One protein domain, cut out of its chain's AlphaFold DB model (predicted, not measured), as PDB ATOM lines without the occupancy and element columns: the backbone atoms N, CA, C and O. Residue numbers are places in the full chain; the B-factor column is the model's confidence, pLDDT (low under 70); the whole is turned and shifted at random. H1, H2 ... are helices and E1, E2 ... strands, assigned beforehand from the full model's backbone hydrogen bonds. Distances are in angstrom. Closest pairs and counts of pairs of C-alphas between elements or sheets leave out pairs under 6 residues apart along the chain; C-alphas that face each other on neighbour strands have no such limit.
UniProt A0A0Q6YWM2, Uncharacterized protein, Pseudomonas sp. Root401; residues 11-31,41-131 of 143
ATOM      1  N   GLN A  11     135.499 115.206 180.342       92.62
ATOM      2  CA  GLN A  11     135.540 116.584 179.847       92.62
ATOM      3  C   GLN A  11     135.195 116.656 178.358       92.62
ATOM      4  O   GLN A  11     134.439 117.535 177.944       92.62
ATOM      5  N   LYS A  12     135.712 115.718 177.556       92.25
ATOM      6  CA  LYS A  12     135.390 115.624 176.132       92.25
ATOM      7  C   LYS A  12     133.910 115.303 175.919       92.25
ATOM      8  O   LYS A  12     133.250 116.009 175.162       92.25
ATOM      9  N   TRP A  13     133.384 114.300 176.617       91.12
ATOM     10  CA  TRP A  13     131.978 113.913 176.516       91.12
ATOM     11  C   TRP A  13     131.039 115.054 176.928       91.12
ATOM     12  O   TRP A  13     130.077 115.349 176.223       91.12
ATOM     13  N   LEU A  14     131.351 115.769 178.016       93.69
ATOM     14  CA  LEU A  14     130.586 116.944 178.444       93.69
ATOM     15  C   LEU A  14     130.623 118.069 177.405       93.69
ATOM     16  O   LEU A  14     129.613 118.737 177.192       93.69
ATOM     17  N   GLN A  15     131.762 118.279 176.743       94.12
ATOM     18  CA  GLN A  15     131.888 119.279 175.684       94.12
ATOM     19  C   GLN A  15     131.053 118.910 174.449       94.12
ATOM     20  O   GLN A  15     130.417 119.785 173.853       94.12
ATOM     21  N   GLU A  16     131.032 117.630 174.075       94.12
ATOM     22  CA  GLU A  16     130.192 117.108 172.992       94.12
ATOM     23  C   GLU A  16     128.705 117.233 173.337       94.12
ATOM     24  O   GLU A  16     127.940 117.765 172.532       94.12
ATOM     25  N   LEU A  17     128.313 116.854 174.557       94.50
ATOM     26  CA  LEU A  17     126.952 117.001 175.072       94.50
ATOM     27  C   LEU A  17     126.502 118.467 175.085       94.50
ATOM     28  O   LEU A  17     125.386 118.774 174.666       94.50
ATOM     29  N   ALA A  18     127.355 119.385 175.547       95.12
ATOM     30  CA  ALA A  18     127.049 120.812 175.574       95.12
ATOM     31  C   ALA A  18     126.829 121.366 174.156       95.12
ATOM     32  O   ALA A  18     125.873 122.106 173.924       95.12
ATOM     33  N   ASN A  19     127.667 120.964 173.195       94.69
ATOM     34  CA  ASN A  19     127.512 121.335 171.790       94.69
ATOM     35  C   ASN A  19     126.226 120.751 171.176       94.69
ATOM     36  O   ASN A  19     125.472 121.479 170.531       94.69
ATOM     37  N   ALA A  20     125.950 119.464 171.407       94.75
ATOM     38  CA  ALA A  20     124.737 118.800 170.932       94.75
ATOM     39  C   ALA A  20     123.475 119.469 171.496       94.75
ATOM     40  O   ALA A  20     122.554 119.787 170.748       94.75
ATOM     41  N   THR A  21     123.478 119.775 172.795       95.06
ATOM     42  CA  THR A  21     122.374 120.469 173.471       95.06
ATOM     43  C   THR A  21     122.173 121.873 172.911       95.06
ATOM     44  O   THR A  21     121.047 122.248 172.603       95.06
ATOM     45  N   GLY A  22     123.252 122.644 172.734       95.62
ATOM     46  CA  GLY A  22     123.182 123.997 172.177       95.62
ATOM     47  C   GLY A  22     122.578 124.008 170.774       95.62
ATOM     48  O   GLY A  22     121.563 124.662 170.541       95.62
ATOM     49  N   LYS A  23     123.133 123.197 169.865       95.12
ATOM     50  CA  LYS A  23     122.619 123.067 168.495       95.12
ATOM     51  C   LYS A  23     121.195 122.514 168.446       95.12
ATOM     52  O   LYS A  23     120.398 122.953 167.620       95.12
ATOM     53  N   GLY A  24     120.867 121.575 169.330       94.50
ATOM     54  CA  GLY A  24     119.523 121.023 169.444       94.50
ATOM     55  C   GLY A  24     118.504 122.074 169.880       94.50
ATOM     56  O   GLY A  24     117.454 122.203 169.255       94.50
ATOM     57  N   CYS A  25     118.829 122.886 170.888       94.19
ATOM     58  CA  CYS A  25     117.988 124.005 171.315       94.19
ATOM     59  C   CYS A  25     117.819 125.052 170.209       94.19
ATOM     60  O   CYS A  25     116.693 125.479 169.954       94.19
ATOM     61  N   ASP A  26     118.899 125.427 169.521       92.44
ATOM     62  CA  ASP A  26     118.845 126.368 168.396       92.44
ATOM     63  C   ASP A  26     117.941 125.852 167.272       92.44
ATOM     64  O   ASP A  26     117.174 126.614 166.675       92.44
ATOM     65  N   PHE A  27     118.002 124.549 166.996       92.00
ATOM     66  CA  PHE A  27     117.135 123.891 166.031       92.00
ATOM     67  C   PHE A  27     115.669 123.879 166.478       92.00
ATOM     68  O   PHE A  27     114.805 124.250 165.688       92.00
ATOM     69  N   ILE A  28     115.371 123.533 167.733       90.94
ATOM     70  CA  ILE A  28     113.998 123.559 168.270       90.94
ATOM     71  C   ILE A  28     113.421 124.972 168.204       90.94
ATOM     72  O   ILE A  28     112.290 125.162 167.766       90.94
ATOM     73  N   LEU A  29     114.189 125.979 168.625       90.19
ATOM     74  CA  LEU A  29     113.757 127.373 168.568       90.19
ATOM     75  C   LEU A  29     113.475 127.799 167.131       90.19
ATOM     76  O   LEU A  29     112.467 128.452 166.866       90.19
ATOM     77  N   TYR A  30     114.335 127.408 166.197       87.06
ATOM     78  CA  TYR A  30     114.127 127.671 164.780       87.06
ATOM     79  C   TYR A  30     112.851 127.006 164.245       87.06
ATOM     80  O   TYR A  30     112.041 127.670 163.600       87.06
ATOM     81  N   ASP A  31     112.647 125.726 164.559       85.50
ATOM     82  CA  ASP A  31     111.480 124.942 164.149       85.50
ATOM     83  C   ASP A  31     110.170 125.520 164.719       85.50
ATOM     84  O   ASP A  31     109.172 125.634 164.012       85.50
ATOM     85  N   GLN A  41     116.646 121.695 155.903       89.31
ATOM     86  CA  GLN A  41     117.267 120.368 155.991       89.31
ATOM     87  C   GLN A  41     118.753 120.470 156.341       89.31
ATOM     88  O   GLN A  41     119.275 119.619 157.053       89.31
ATOM     89  N   ARG A  42     119.430 121.532 155.884       89.25
ATOM     90  CA  ARG A  42     120.840 121.769 156.190       89.25
ATOM     91  C   ARG A  42     121.025 122.056 157.674       89.25
ATOM     92  O   ARG A  42     121.878 121.437 158.300       89.25
ATOM     93  N   ARG A  43     120.196 122.923 158.258       90.69
ATOM     94  CA  ARG A  43     120.236 123.186 159.703       90.69
ATOM     95  C   ARG A  43     119.940 121.928 160.517       90.69
ATOM     96  O   ARG A  43     120.654 121.677 161.479       90.69
ATOM     97  N   ALA A  44     118.945 121.131 160.122       93.94
ATOM     98  CA  ALA A  44     118.679 119.835 160.755       93.94
ATOM     99  C   ALA A  44     119.881 118.879 160.619       93.94
ATOM    100  O   ALA A  44     120.266 118.231 161.587       93.94
ATOM    101  N   GLY A  45     120.518 118.841 159.447       95.69
ATOM    102  CA  GLY A  45     121.695 118.019 159.165       95.69
ATOM    103  C   GLY A  45     122.913 118.348 160.032       95.69
ATOM    104  O   GLY A  45     123.693 117.456 160.351       95.69
ATOM    105  N   GLU A  46     123.067 119.605 160.456       95.62
ATOM    106  CA  GLU A  46     124.177 120.062 161.303       95.62
ATOM    107  C   GLU A  46     123.995 119.750 162.802       95.62
ATOM    108  O   GLU A  46     124.945 119.931 163.583       95.62
ATOM    109  N   VAL A  47     122.799 119.307 163.217       97.19
ATOM    110  CA  VAL A  47     122.491 118.940 164.605       97.19
ATOM    111  C   VAL A  47     123.134 117.584 164.928       97.19
ATOM    112  O   VAL A  47     122.891 116.606 164.216       97.19
ATOM    113  N   PRO A  48     123.953 117.494 165.993       97.69
ATOM    114  CA  PRO A  48     124.476 116.225 166.469       97.69
ATOM    115  C   PRO A  48     123.364 115.399 167.114       97.69
ATOM    116  O   PRO A  48     122.687 115.881 168.020       97.69
ATOM    117  N   ILE A  49     123.227 114.153 166.678       97.50
ATOM    118  CA  ILE A  49     122.329 113.150 167.250       97.50
ATOM    119  C   ILE A  49     123.142 112.044 167.919       97.50
ATOM    120  O   ILE A  49     124.273 111.759 167.514       97.50
ATOM    121  N   TRP A  50     122.581 111.420 168.954       96.56
ATOM    122  CA  TRP A  50     123.228 110.285 169.609       96.56
ATOM    123  C   TRP A  50     123.025 109.014 168.780       96.56
ATOM    124  O   TRP A  50     121.950 108.418 168.788       96.56
ATOM    125  N   HIS A  51     124.062 108.586 168.059       95.88
ATOM    126  CA  HIS A  51     124.023 107.411 167.187       95.88
ATOM    127  C   HIS A  51     125.245 106.531 167.436       95.88
ATOM    128  O   HIS A  51     126.369 107.018 167.524       95.88
ATOM    129  N   SER A  52     125.031 105.221 167.585       92.62
ATOM    130  CA  SER A  52     126.110 104.235 167.769       92.62
ATOM    131  C   SER A  52     127.104 104.557 168.904       92.62
ATOM    132  O   SER A  52     128.281 104.217 168.823       92.62
ATOM    133  N   GLY A  53     126.632 105.202 169.977       92.25
ATOM    134  CA  GLY A  53     127.444 105.530 171.155       92.25
ATOM    135  C   GLY A  53     128.253 106.828 171.059       92.25
ATOM    136  O   GLY A  53     129.089 107.067 171.929       92.25
ATOM    137  N   ALA A  54     128.020 107.660 170.041       93.69
ATOM    138  CA  ALA A  54     128.661 108.964 169.902       93.69
ATOM    139  C   ALA A  54     127.704 110.024 169.338       93.69
ATOM    140  O   ALA A  54     126.724 109.713 168.658       93.69
ATOM    141  N   TYR A  55     128.018 111.298 169.582       95.94
ATOM    142  CA  TYR A  55     127.351 112.402 168.900       95.94
ATOM    143  C   TYR A  55     127.885 112.540 167.477       95.94
ATOM    144  O   TYR A  55     129.051 112.875 167.269       95.94
ATOM    145  N   THR A  56     127.013 112.312 166.501       96.56
ATOM    146  CA  THR A  56     127.323 112.387 165.067       96.56
ATOM    147  C   THR A  56     126.343 113.343 164.404       96.56
ATOM    148  O   THR A  56     125.187 113.402 164.819       96.56
ATOM    149  N   SER A  57     126.763 114.127 163.406       97.31
ATOM    150  CA  SER A  57     125.812 115.018 162.727       97.31
ATOM    151  C   SER A  57     124.726 114.200 162.022       97.31
ATOM    152  O   SER A  57     124.991 113.116 161.496       97.31
ATOM    153  N   ALA A  58     123.492 114.701 161.999       97.69
ATOM    154  CA  ALA A  58     122.406 114.014 161.307       97.69
ATOM    155  C   ALA A  58     122.689 113.835 159.803       97.69
ATOM    156  O   ALA A  58     122.254 112.843 159.220       97.69
ATOM    157  N   CYS A  59     123.454 114.744 159.186       97.44
ATOM    158  CA  CYS A  59     123.909 114.601 157.803       97.44
ATOM    159  C   CYS A  59     124.865 113.413 157.629       97.44
ATOM    160  O   CYS A  59     124.659 112.613 156.723       97.44
ATOM    161  N   ASP A  60     125.848 113.245 158.517       98.06
ATOM    162  CA  ASP A  60     126.791 112.119 158.438       98.06
ATOM    163  C   ASP A  60     126.071 110.776 158.638       98.06
ATOM    164  O   ASP A  60     126.353 109.795 157.944       98.06
ATOM    165  N   VAL A  61     125.096 110.727 159.557       97.88
ATOM    166  CA  VAL A  61     124.245 109.542 159.742       97.88
ATOM    167  C   VAL A  61     123.446 109.261 158.469       97.88
ATOM    168  O   VAL A  61     123.446 108.126 157.989       97.88
ATOM    169  N   LEU A  62     122.822 110.286 157.880       97.81
ATOM    170  CA  LEU A  62     122.068 110.169 156.633       97.81
ATOM    171  C   LEU A  62     122.940 109.710 155.458       97.81
ATOM    172  O   LEU A  62     122.506 108.868 154.675       97.81
ATOM    173  N   ASP A  63     124.168 110.204 155.340       97.69
ATOM    174  CA  ASP A  63     125.099 109.797 154.287       97.69
ATOM    175  C   ASP A  63     125.567 108.346 154.475       97.69
ATOM    176  O   ASP A  63     125.650 107.592 153.502       97.69
ATOM    177  N   SER A  64     125.753 107.898 155.723       97.50
ATOM    178  CA  SER A  64     125.975 106.479 156.048       97.50
ATOM    179  C   SER A  64     124.796 105.596 155.625       97.50
ATOM    180  O   SER A  64     125.005 104.482 155.140       97.50
ATOM    181  N   ILE A  65     123.559 106.077 155.799       97.62
ATOM    182  CA  ILE A  65     122.357 105.366 155.346       97.62
ATOM    183  C   ILE A  65     122.356 105.303 153.817       97.62
ATOM    184  O   ILE A  65     122.308 104.212 153.255       97.62
ATOM    185  N   ARG A  66     122.492 106.451 153.140       96.81
ATOM    186  CA  ARG A  66     122.510 106.559 151.669       96.81
ATOM    187  C   ARG A  66     123.537 105.635 151.025       96.81
ATOM    188  O   ARG A  66     123.228 105.011 150.016       96.81
ATOM    189  N   ALA A  67     124.723 105.510 151.617       96.81
ATOM    190  CA  ALA A  67     125.784 104.639 151.116       96.81
ATOM    191  C   ALA A  67     125.426 103.141 151.142       96.81
ATOM    192  O   ALA A  67     126.020 102.360 150.400       96.81
ATOM    193  N   LYS A  68     124.475 102.726 151.989       96.06
ATOM    194  CA  LYS A  68     124.009 101.334 152.110       96.06
ATOM    195  C   LYS A  68     122.791 101.039 151.235       96.06
ATOM    196  O   LYS A  68     122.519  99.868 150.972       96.06
ATOM    197  N   VAL A  69     122.069 102.071 150.790       96.12
ATOM    198  CA  VAL A  69     120.867 101.904 149.967       96.12
ATOM    199  C   VAL A  69     121.256 101.315 148.608       96.12
ATOM    200  O   VAL A  69     122.068 101.910 147.895       96.12
ATOM    201  N   PRO A  70     120.668 100.175 148.198       95.19
ATOM    202  CA  PRO A  70     120.947  99.593 146.896       95.19
ATOM    203  C   PRO A  70     120.602 100.559 145.765       95.19
ATOM    204  O   PRO A  70     119.487 101.092 145.710       95.19
ATOM    205  N   TYR A  71     121.544 100.721 144.836       94.75
ATOM    206  CA  TYR A  71     121.354 101.519 143.631       94.75
ATOM    207  C   TYR A  71     120.066 101.123 142.885       94.75
ATOM    208  O   TYR A  71     119.686  99.947 142.828       94.75
ATOM    209  N   SER A  72     119.396 102.117 142.304       94.81
ATOM    210  CA  SER A  72     118.325 101.924 141.331       94.81
ATOM    211  C   SER A  72     118.461 102.951 140.214       94.81
ATOM    212  O   SER A  72     118.904 104.074 140.448       94.81
ATOM    213  N   GLN A  73     118.063 102.556 139.007       94.94
ATOM    214  CA  GLN A  73     117.899 103.471 137.878       94.94
ATOM    215  C   GLN A  73     116.610 104.301 137.997       94.94
ATOM    216  O   GLN A  73     116.503 105.342 137.358       94.94
ATOM    217  N   ILE A  74     115.664 103.867 138.837       96.00
ATOM    218  CA  ILE A  74     114.396 104.549 139.103       96.00
ATOM    219  C   ILE A  74     114.544 105.316 140.416       96.00
ATOM    220  O   ILE A  74     114.728 104.715 141.482       96.00
ATOM    221  N   PHE A  75     114.479 106.646 140.340       96.31
ATOM    222  CA  PHE A  75     114.714 107.517 141.489       96.31
ATOM    223  C   PHE A  75     113.714 107.254 142.617       96.31
ATOM    224  O   PHE A  75     114.126 107.102 143.761       96.31
ATOM    225  N   GLU A  76     112.427 107.117 142.309       97.69
ATOM    226  CA  GLU A  76     111.352 106.893 143.280       97.69
ATOM    227  C   GLU A  76     111.538 105.558 144.011       97.69
ATOM    228  O   GLU A  76     111.299 105.453 145.215       97.69
ATOM    229  N   GLN A  77     112.037 104.536 143.308       97.06
ATOM    230  CA  GLN A  77     112.372 103.255 143.920       97.06
ATOM    231  C   GLN A  77     113.565 103.387 144.875       97.06
ATOM    232  O   GLN A  77     113.541 102.823 145.971       97.06
ATOM    233  N   TRP A  78     114.610 104.121 144.482       97.62
ATOM    234  CA  TRP A  78     115.738 104.414 145.369       97.62
ATOM    235  C   TRP A  78     115.305 105.259 146.578       97.62
ATOM    236  O   TRP A  78     115.668 104.931 147.708       97.62
ATOM    237  N   GLU A  79     114.478 106.286 146.369       97.38
ATOM    238  CA  GLU A  79     113.952 107.162 147.420       97.38
ATOM    239  C   GLU A  79     113.104 106.370 148.425       97.38
ATOM    240  O   GLU A  79     113.260 106.552 149.632       97.38
ATOM    241  N   SER A  80     112.271 105.438 147.955       97.25
ATOM    242  CA  SER A  80     111.484 104.547 148.817       97.25
ATOM    243  C   SER A  80     112.358 103.654 149.699       97.25
ATOM    244  O   SER A  80     112.106 103.539 150.900       97.25
ATOM    245  N   ARG A  81     113.438 103.083 149.150       97.44
ATOM    246  CA  ARG A  81     114.408 102.302 149.940       97.44
ATOM    247  C   ARG A  81     115.125 103.173 150.969       97.44
ATOM    248  O   ARG A  81     115.252 102.777 152.124       97.44
ATOM    249  N   LEU A  82     115.553 104.375 150.571       97.88
ATOM    250  CA  LEU A  82     116.177 105.334 151.481       97.88
ATOM    251  C   LEU A  82     115.228 105.721 152.622       97.88
ATOM    252  O   LEU A  82     115.647 105.754 153.776       97.88
ATOM    253  N   TYR A  83     113.954 105.974 152.322       97.69
ATOM    254  CA  TYR A  83     112.934 106.262 153.328       97.69
ATOM    255  C   TYR A  83     112.802 105.130 154.350       97.69
ATOM    256  O   TYR A  83     112.856 105.383 155.552       97.69
ATOM    257  N   GLN A  84     112.684 103.883 153.886       96.94
ATOM    258  CA  GLN A  84     112.570 102.714 154.763       96.94
ATOM    259  C   GLN A  84     113.777 102.581 155.697       96.94
ATOM    260  O   GLN A  84     113.615 102.322 156.891       96.94
ATOM    261  N   ASP A  85     114.983 102.797 155.175       97.81
ATOM    262  CA  ASP A  85     116.202 102.738 155.975       97.81
ATOM    263  C   ASP A  85     116.278 103.888 156.992       97.81
ATOM    264  O   ASP A  85     116.615 103.650 158.152       97.81
ATOM    265  N   VAL A  86     115.886 105.112 156.613       97.88
ATOM    266  CA  VAL A  86     115.796 106.255 157.539       97.88
ATOM    267  C   VAL A  86     114.790 105.985 158.657       97.88
ATOM    268  O   VAL A  86     115.107 106.215 159.823       97.88
ATOM    269  N   VAL A  87     113.600 105.473 158.340       96.75
ATOM    270  CA  VAL A  87     112.575 105.137 159.345       96.75
ATOM    271  C   VAL A  87     113.075 104.048 160.295       96.75
ATOM    272  O   VAL A  87     112.883 104.153 161.508       96.75
ATOM    273  N   ARG A  88     113.772 103.031 159.773       96.75
ATOM    274  CA  ARG A  88     114.373 101.963 160.585       96.75
ATOM    275  C   ARG A  88     115.441 102.489 161.545       96.75
ATOM    276  O   ARG A  88     115.509 102.021 162.680       96.75
ATOM    277  N   GLU A  89     116.259 103.443 161.113       97.25
ATOM    278  CA  GLU A  89     117.231 104.107 161.992       97.25
ATOM    279  C   GLU A  89     116.527 104.987 163.032       97.25
ATOM    280  O   GLU A  89     116.846 104.910 164.216       97.25
ATOM    281  N   CYS A  90     115.500 105.745 162.637       97.06
ATOM    282  CA  CYS A  90     114.713 106.575 163.557       97.06
ATOM    283  C   CYS A  90     114.076 105.769 164.696       97.06
ATOM    284  O   CYS A  90     113.976 106.273 165.812       97.06
ATOM    285  N   ALA A  91     113.686 104.515 164.451       96.81
ATOM    286  CA  ALA A  91     113.116 103.634 165.471       96.81
ATOM    287  C   ALA A  91     114.089 103.288 166.618       96.81
ATOM    288  O   ALA A  91     113.650 102.835 167.673       96.81
ATOM    289  N   GLN A  92     115.395 103.491 166.423       95.81
ATOM    290  CA  GLN A  92     116.441 103.223 167.419       95.81
ATOM    291  C   GLN A  92     116.901 104.492 168.151       95.81
ATOM    292  O   GLN A  92     117.717 104.416 169.070       95.81
ATOM    293  N   LEU A  93     116.397 105.656 167.739       96.94
ATOM    294  CA  LEU A  93     116.804 106.961 168.241       96.94
ATOM    295  C   LEU A  93     115.841 107.488 169.307       96.94
ATOM    296  O   LEU A  93     114.702 107.037 169.449       96.94
ATOM    297  N   SER A  94     116.292 108.500 170.051       96.44
ATOM    298  CA  SER A  94     115.376 109.298 170.867       96.44
ATOM    299  C   SER A  94     114.362 110.016 169.968       96.44
ATOM    300  O   SER A  94     114.632 110.291 168.801       96.44
ATOM    301  N   VAL A  95     113.196 110.380 170.511       95.94
ATOM    302  CA  VAL A  95     112.158 111.102 169.745       95.94
ATOM    303  C   VAL A  95     112.703 112.395 169.126       95.94
ATOM    304  O   VAL A  95     112.342 112.750 168.004       95.94
ATOM    305  N   PHE A  96     113.582 113.093 169.848       95.12
ATOM    306  CA  PHE A  96     114.220 114.306 169.354       95.12
ATOM    307  C   PHE A  96     115.176 114.009 168.193       95.12
ATOM    308  O   PHE A  96     115.025 114.587 167.118       95.12
ATOM    309  N   ASP A  97     116.097 113.065 168.380       97.12
ATOM    310  CA  ASP A  97     117.083 112.685 167.363       97.12
ATOM    311  C   ASP A  97     116.412 112.123 166.099       97.12
ATOM    312  O   ASP A  97     116.800 112.455 164.980       97.12
ATOM    313  N   ALA A  98     115.348 111.331 166.264       97.19
ATOM    314  CA  ALA A  98     114.528 110.826 165.168       97.19
ATOM    315  C   ALA A  98     113.871 111.966 164.375       97.19
ATOM    316  O   ALA A  98     113.889 111.955 163.145       97.19
ATOM    317  N   ARG A  99     113.325 112.987 165.053       94.88
ATOM    318  CA  ARG A  99     112.756 114.175 164.390       94.88
ATOM    319  C   ARG A  99     113.821 114.933 163.602       94.88
ATOM    320  O   ARG A  99     113.560 115.327 162.467       94.88
ATOM    321  N   VAL A 100     115.003 115.120 164.186       96.19
ATOM    322  CA  VAL A 100     116.144 115.768 163.525       96.19
ATOM    323  C   VAL A 100     116.536 114.999 162.262       96.19
ATOM    324  O   VAL A 100     116.618 115.601 161.193       96.19
ATOM    325  N   LEU A 101     116.703 113.675 162.350       97.38
ATOM    326  CA  LEU A 101     117.064 112.831 161.208       97.38
ATOM    327  C   LEU A 101     115.974 112.828 160.119       97.38
ATOM    328  O   LEU A 101     116.278 112.951 158.930       97.38
ATOM    329  N   LEU A 102     114.693 112.772 160.497       95.56
ATOM    330  CA  LEU A 102     113.566 112.882 159.559       95.56
ATOM    331  C   LEU A 102     113.509 114.243 158.854       95.56
ATOM    332  O   LEU A 102     113.190 114.308 157.664       95.56
ATOM    333  N   MET A 103     113.828 115.334 159.549       93.94
ATOM    334  CA  MET A 103     113.912 116.653 158.918       93.94
ATOM    335  C   MET A 103     115.132 116.765 158.008       93.94
ATOM    336  O   MET A 103     114.983 117.205 156.871       93.94
ATOM    337  N   ALA A 104     116.303 116.305 158.456       95.62
ATOM    338  CA  ALA A 104     117.532 116.296 157.664       95.62
ATOM    339  C   ALA A 104     117.393 115.466 156.377       95.62
ATOM    340  O   ALA A 104     117.904 115.854 155.331       95.62
ATOM    341  N   SER A 105     116.656 114.352 156.432       95.69
ATOM    342  CA  SER A 105     116.363 113.511 155.262       95.69
ATOM    343  C   SER A 105     115.345 114.113 154.288       95.69
ATOM    344  O   SER A 105     115.231 113.638 153.162       95.69
ATOM    345  N   GLY A 106     114.588 115.132 154.704       93.25
ATOM    346  CA  GLY A 106     113.502 115.701 153.907       93.25
ATOM    347  C   GLY A 106     112.197 114.895 153.933       93.25
ATOM    348  O   GLY A 106     111.216 115.322 153.328       93.25
ATOM    349  N   PHE A 107     112.128 113.784 154.674       94.50
ATOM    350  CA  PHE A 107     110.938 112.925 154.725       94.50
ATOM    351  C   PHE A 107     109.872 113.355 155.738       94.50
ATOM    352  O   PHE A 107     108.770 112.821 155.719       94.50
ATOM    353  N   HIS A 108     110.149 114.347 156.583       90.62
ATOM    354  CA  HIS A 108     109.230 114.855 157.614       90.62
ATOM    355  C   HIS A 108     107.827 115.296 157.130       90.62
ATOM    356  O   HIS A 108     106.920 115.387 157.954       90.62
ATOM    357  N   LEU A 109     107.629 115.564 155.830       88.69
ATOM    358  CA  LEU A 109     106.319 115.902 155.236       88.69
ATOM    359  C   LEU A 109     105.742 114.810 154.329       88.69
ATOM    360  O   LEU A 109     104.640 114.972 153.805       88.69
ATOM    361  N   LYS A 110     106.482 113.724 154.089       89.62
ATOM    362  CA  LYS A 110     106.053 112.647 153.196       89.62
ATOM    363  C   LYS A 110     105.459 111.503 154.016       89.62
ATOM    364  O   LYS A 110     106.003 111.115 155.047       89.62
ATOM    365  N   THR A 111     104.350 110.944 153.541       92.06
ATOM    366  CA  THR A 111     103.791 109.712 154.106       92.06
ATOM    367  C   THR A 111     104.418 108.494 153.435       92.06
ATOM    368  O   THR A 111     104.785 108.545 152.258       92.06
ATOM    369  N   GLU A 112     104.501 107.381 154.165       92.00
ATOM    370  CA  GLU A 112     104.951 106.094 153.620       92.00
ATOM    371  C   GLU A 112     104.130 105.685 152.391       92.00
ATOM    372  O   GLU A 112     104.684 105.233 151.388       92.00
ATOM    373  N   GLU A 113     102.813 105.900 152.442       95.31
ATOM    374  CA  GLU A 113     101.907 105.586 151.341       95.31
ATOM    375  C   GLU A 113     102.229 106.405 150.083       95.31
ATOM    376  O   GLU A 113     102.276 105.846 148.989       95.31
ATOM    377  N   ALA A 114     102.490 107.709 150.223       94.88
ATOM    378  CA  ALA A 114     102.816 108.568 149.087       94.88
ATOM    379  C   ALA A 114     104.134 108.148 148.421       94.88
ATOM    380  O   ALA A 114     104.202 108.058 147.197       94.88
ATOM    381  N   ILE A 115     105.157 107.839 149.224       95.44
ATOM    382  CA  ILE A 115     106.463 107.383 148.730       95.44
ATOM    383  C   ILE A 115     106.335 106.019 148.042       95.44
ATOM    384  O   ILE A 115     106.842 105.827 146.939       95.44
ATOM    385  N   SER A 116     105.628 105.076 148.666       93.75
ATOM    386  CA  SER A 116     105.457 103.721 148.127       93.75
ATOM    387  C   SER A 116     104.651 103.722 146.832       93.75
ATOM    388  O   SER A 116     104.988 103.001 145.893       93.75
ATOM    389  N   ARG A 117     103.614 104.564 146.747       96.25
ATOM    390  CA  ARG A 117     102.808 104.728 145.534       96.25
ATOM    391  C   ARG A 117     103.630 105.312 144.385       96.25
ATOM    392  O   ARG A 117     103.562 104.776 143.287       96.25
ATOM    393  N   ALA A 118     104.423 106.354 144.645       95.75
ATOM    394  CA  ALA A 118     105.306 106.945 143.639       95.75
ATOM    395  C   ALA A 118     106.330 105.926 143.113       95.75
ATOM    396  O   ALA A 118     106.517 105.803 141.908       95.75
ATOM    397  N   ALA A 119     106.929 105.131 144.006       96.12
ATOM    398  CA  ALA A 119     107.852 104.069 143.619       96.12
ATOM    399  C   ALA A 119     107.183 102.981 142.767       96.12
ATOM    400  O   ALA A 119     107.758 102.551 141.770       96.12
ATOM    401  N   ALA A 120     105.978 102.539 143.140       95.88
ATOM    402  CA  ALA A 120     105.238 101.532 142.383       95.88
ATOM    403  C   ALA A 120     104.851 102.035 140.986       95.88
ATOM    404  O   ALA A 120     105.031 101.314 140.008       95.88
ATOM    405  N   GLN A 121     104.375 103.280 140.893       96.44
ATOM    406  CA  GLN A 121     104.022 103.909 139.625       96.44
ATOM    407  C   GLN A 121     105.242 104.033 138.705       96.44
ATOM    408  O   GLN A 121     105.189 103.562 137.577       96.44
ATOM    409  N   ALA A 122     106.362 104.558 139.206       95.69
ATOM    410  CA  ALA A 122     107.576 104.724 138.407       95.69
ATOM    411  C   ALA A 122     108.158 103.385 137.917       95.69
ATOM    412  O   ALA A 122     108.709 103.301 136.822       95.69
ATOM    413  N   VAL A 123     108.025 102.311 138.708       94.88
ATOM    414  CA  VAL A 123     108.402 100.954 138.276       94.88
ATOM    415  C   VAL A 123     107.466 100.422 137.193       94.88
ATOM    416  O   VAL A 123     107.956  99.787 136.263       94.88
ATOM    417  N   SER A 124     106.158 100.678 137.293       94.00
ATOM    418  CA  SER A 124     105.189 100.299 136.256       94.00
ATOM    419  C   SER A 124     105.478 101.021 134.943       94.00
ATOM    420  O   SER A 124     105.636 100.367 133.920       94.00
ATOM    421  N   GLU A 125     105.651 102.345 134.990       94.06
ATOM    422  CA  GLU A 125     105.958 103.176 133.818       94.06
ATOM    423  C   GLU A 125     107.269 102.732 133.151       94.06
ATOM    424  O   GLU A 125     107.310 102.489 131.950       94.06
ATOM    425  N   ALA A 126     108.330 102.507 133.935       92.81
ATOM    426  CA  ALA A 126     109.597 102.012 133.396       92.81
ATOM    427  C   ALA A 126     109.488 100.599 132.796       92.81
ATOM    428  O   ALA A 126     110.232 100.257 131.877       92.81
ATOM    429  N   TYR A 127     108.600  99.753 133.325       92.25
ATOM    430  CA  TYR A 127     108.344  98.429 132.762       92.25
ATOM    431  C   TYR A 127     107.611  98.534 131.420       92.25
ATOM    432  O   TYR A 127     108.027  97.893 130.455       92.25
ATOM    433  N   GLU A 128     106.573  99.366 131.348       93.06
ATOM    434  CA  GLU A 128     105.810  99.639 130.123       93.06
ATOM    435  C   GLU A 128     106.700 100.238 129.025       93.06
ATOM    436  O   GLU A 128     106.645  99.793 127.881       93.06
ATOM    437  N   ASP A 129     107.603 101.158 129.369       91.75
ATOM    438  CA  ASP A 129     108.553 101.750 128.418       91.75
ATOM    439  C   ASP A 129     109.539 100.723 127.829       91.75
ATOM    440  O   ASP A 129     109.987 100.858 126.688       91.75
ATOM    441  N   LEU A 130     109.912  99.699 128.605       90.56
ATOM    442  CA  LEU A 130     110.893  98.689 128.194       90.56
ATOM    443  C   LEU A 130     110.275  97.513 127.441       90.56
ATOM    444  O   LEU A 130     110.916  96.957 126.546       90.56
ATOM    445  N   TYR A 131     109.073  97.103 127.836       91.00
ATOM    446  CA  TYR A 131     108.452  95.860 127.376       91.00
ATOM    447  C   TYR A 131     107.125  96.073 126.642       91.00
ATOM    448  O   TYR A 131     106.560  95.100 126.147       91.00
TER     449      TYR A 131
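This is residues 11 to 31 and 41 to 131 of the 143 residues of an uncharacterized protein of Pseudomonas sp. Root401 (UniProt A0A0Q6YWM2). A loose rod of helices: H2, H3 and H5 cluster beside the small hairpin of E1 and E2, and H1 packs on that hairpin and makes one end. H4 leads away from H5, and H6 folds alongside H4 and makes the other end. The printed part has 112 residues, mostly helix, in the order H1 H2 E1 E2 H3 H4 H5 H6; the sheet, E1 - E2, is antiparallel. The radius of gyration of the C-alphas is 16.5 A and the spans are 62 by 25 by 21 A.

E1, residues 48 to 51, and E2, residues 54 to 57, form an antiparallel hairpin, with N 49 and O 56 2.8 A apart, within hydrogen-bond range. The closest C-alphas of E1 and H1, residues 11 to 31, are Pro 48 and Ala 20, 5.2 A apart. H5, residues 95 to 104, touches H2, residues 41 to 45, closest at C-alphas 104 and 41, 4.4 A. H3, residues 58 to 68, touches H5 at C-alphas 58 and 101, 5.5 A, at a steep tilt of 69.8 degrees, only just short of about perpendicular, the same way. H4, residues 75 to 90, forms a helical hairpin with H5, which it touches with residues 86 to 90 alone: C-alphas 90 and 98 are closest, 4.5 A, at a shallow tilt of 21 degrees, opposite ways. H6, residues 112 to 131, touches H4 at C-alphas 119 and 76, 4.5 A, at a shallow tilt of 29 degrees, opposite ways. H1 and H6 are apart. Every O i to N i+4 pair is within hydrogen-bond range in H1, H2, H4, H5 and H6, and 6 of 7 in H3.

H1 begins at C-alpha 11 (135.540, 116.584, 179.847) and is 29.9 A long. H4 is 22.1 A long, and H6, 28.4 A, ends at C-alpha 131 (108.452, 95.860, 127.376).

The C-alphas of Gln 11 and Tyr 131, the two farthest apart, are 62.6 A apart. Residues 32 to 40 are not printed; C-alphas 31 and 41 are 11.0 A apart across this cut. Of the links that are printed whole, none is long. The mean pLDDT of the printed part is 94.9, and no printed residue is under 70.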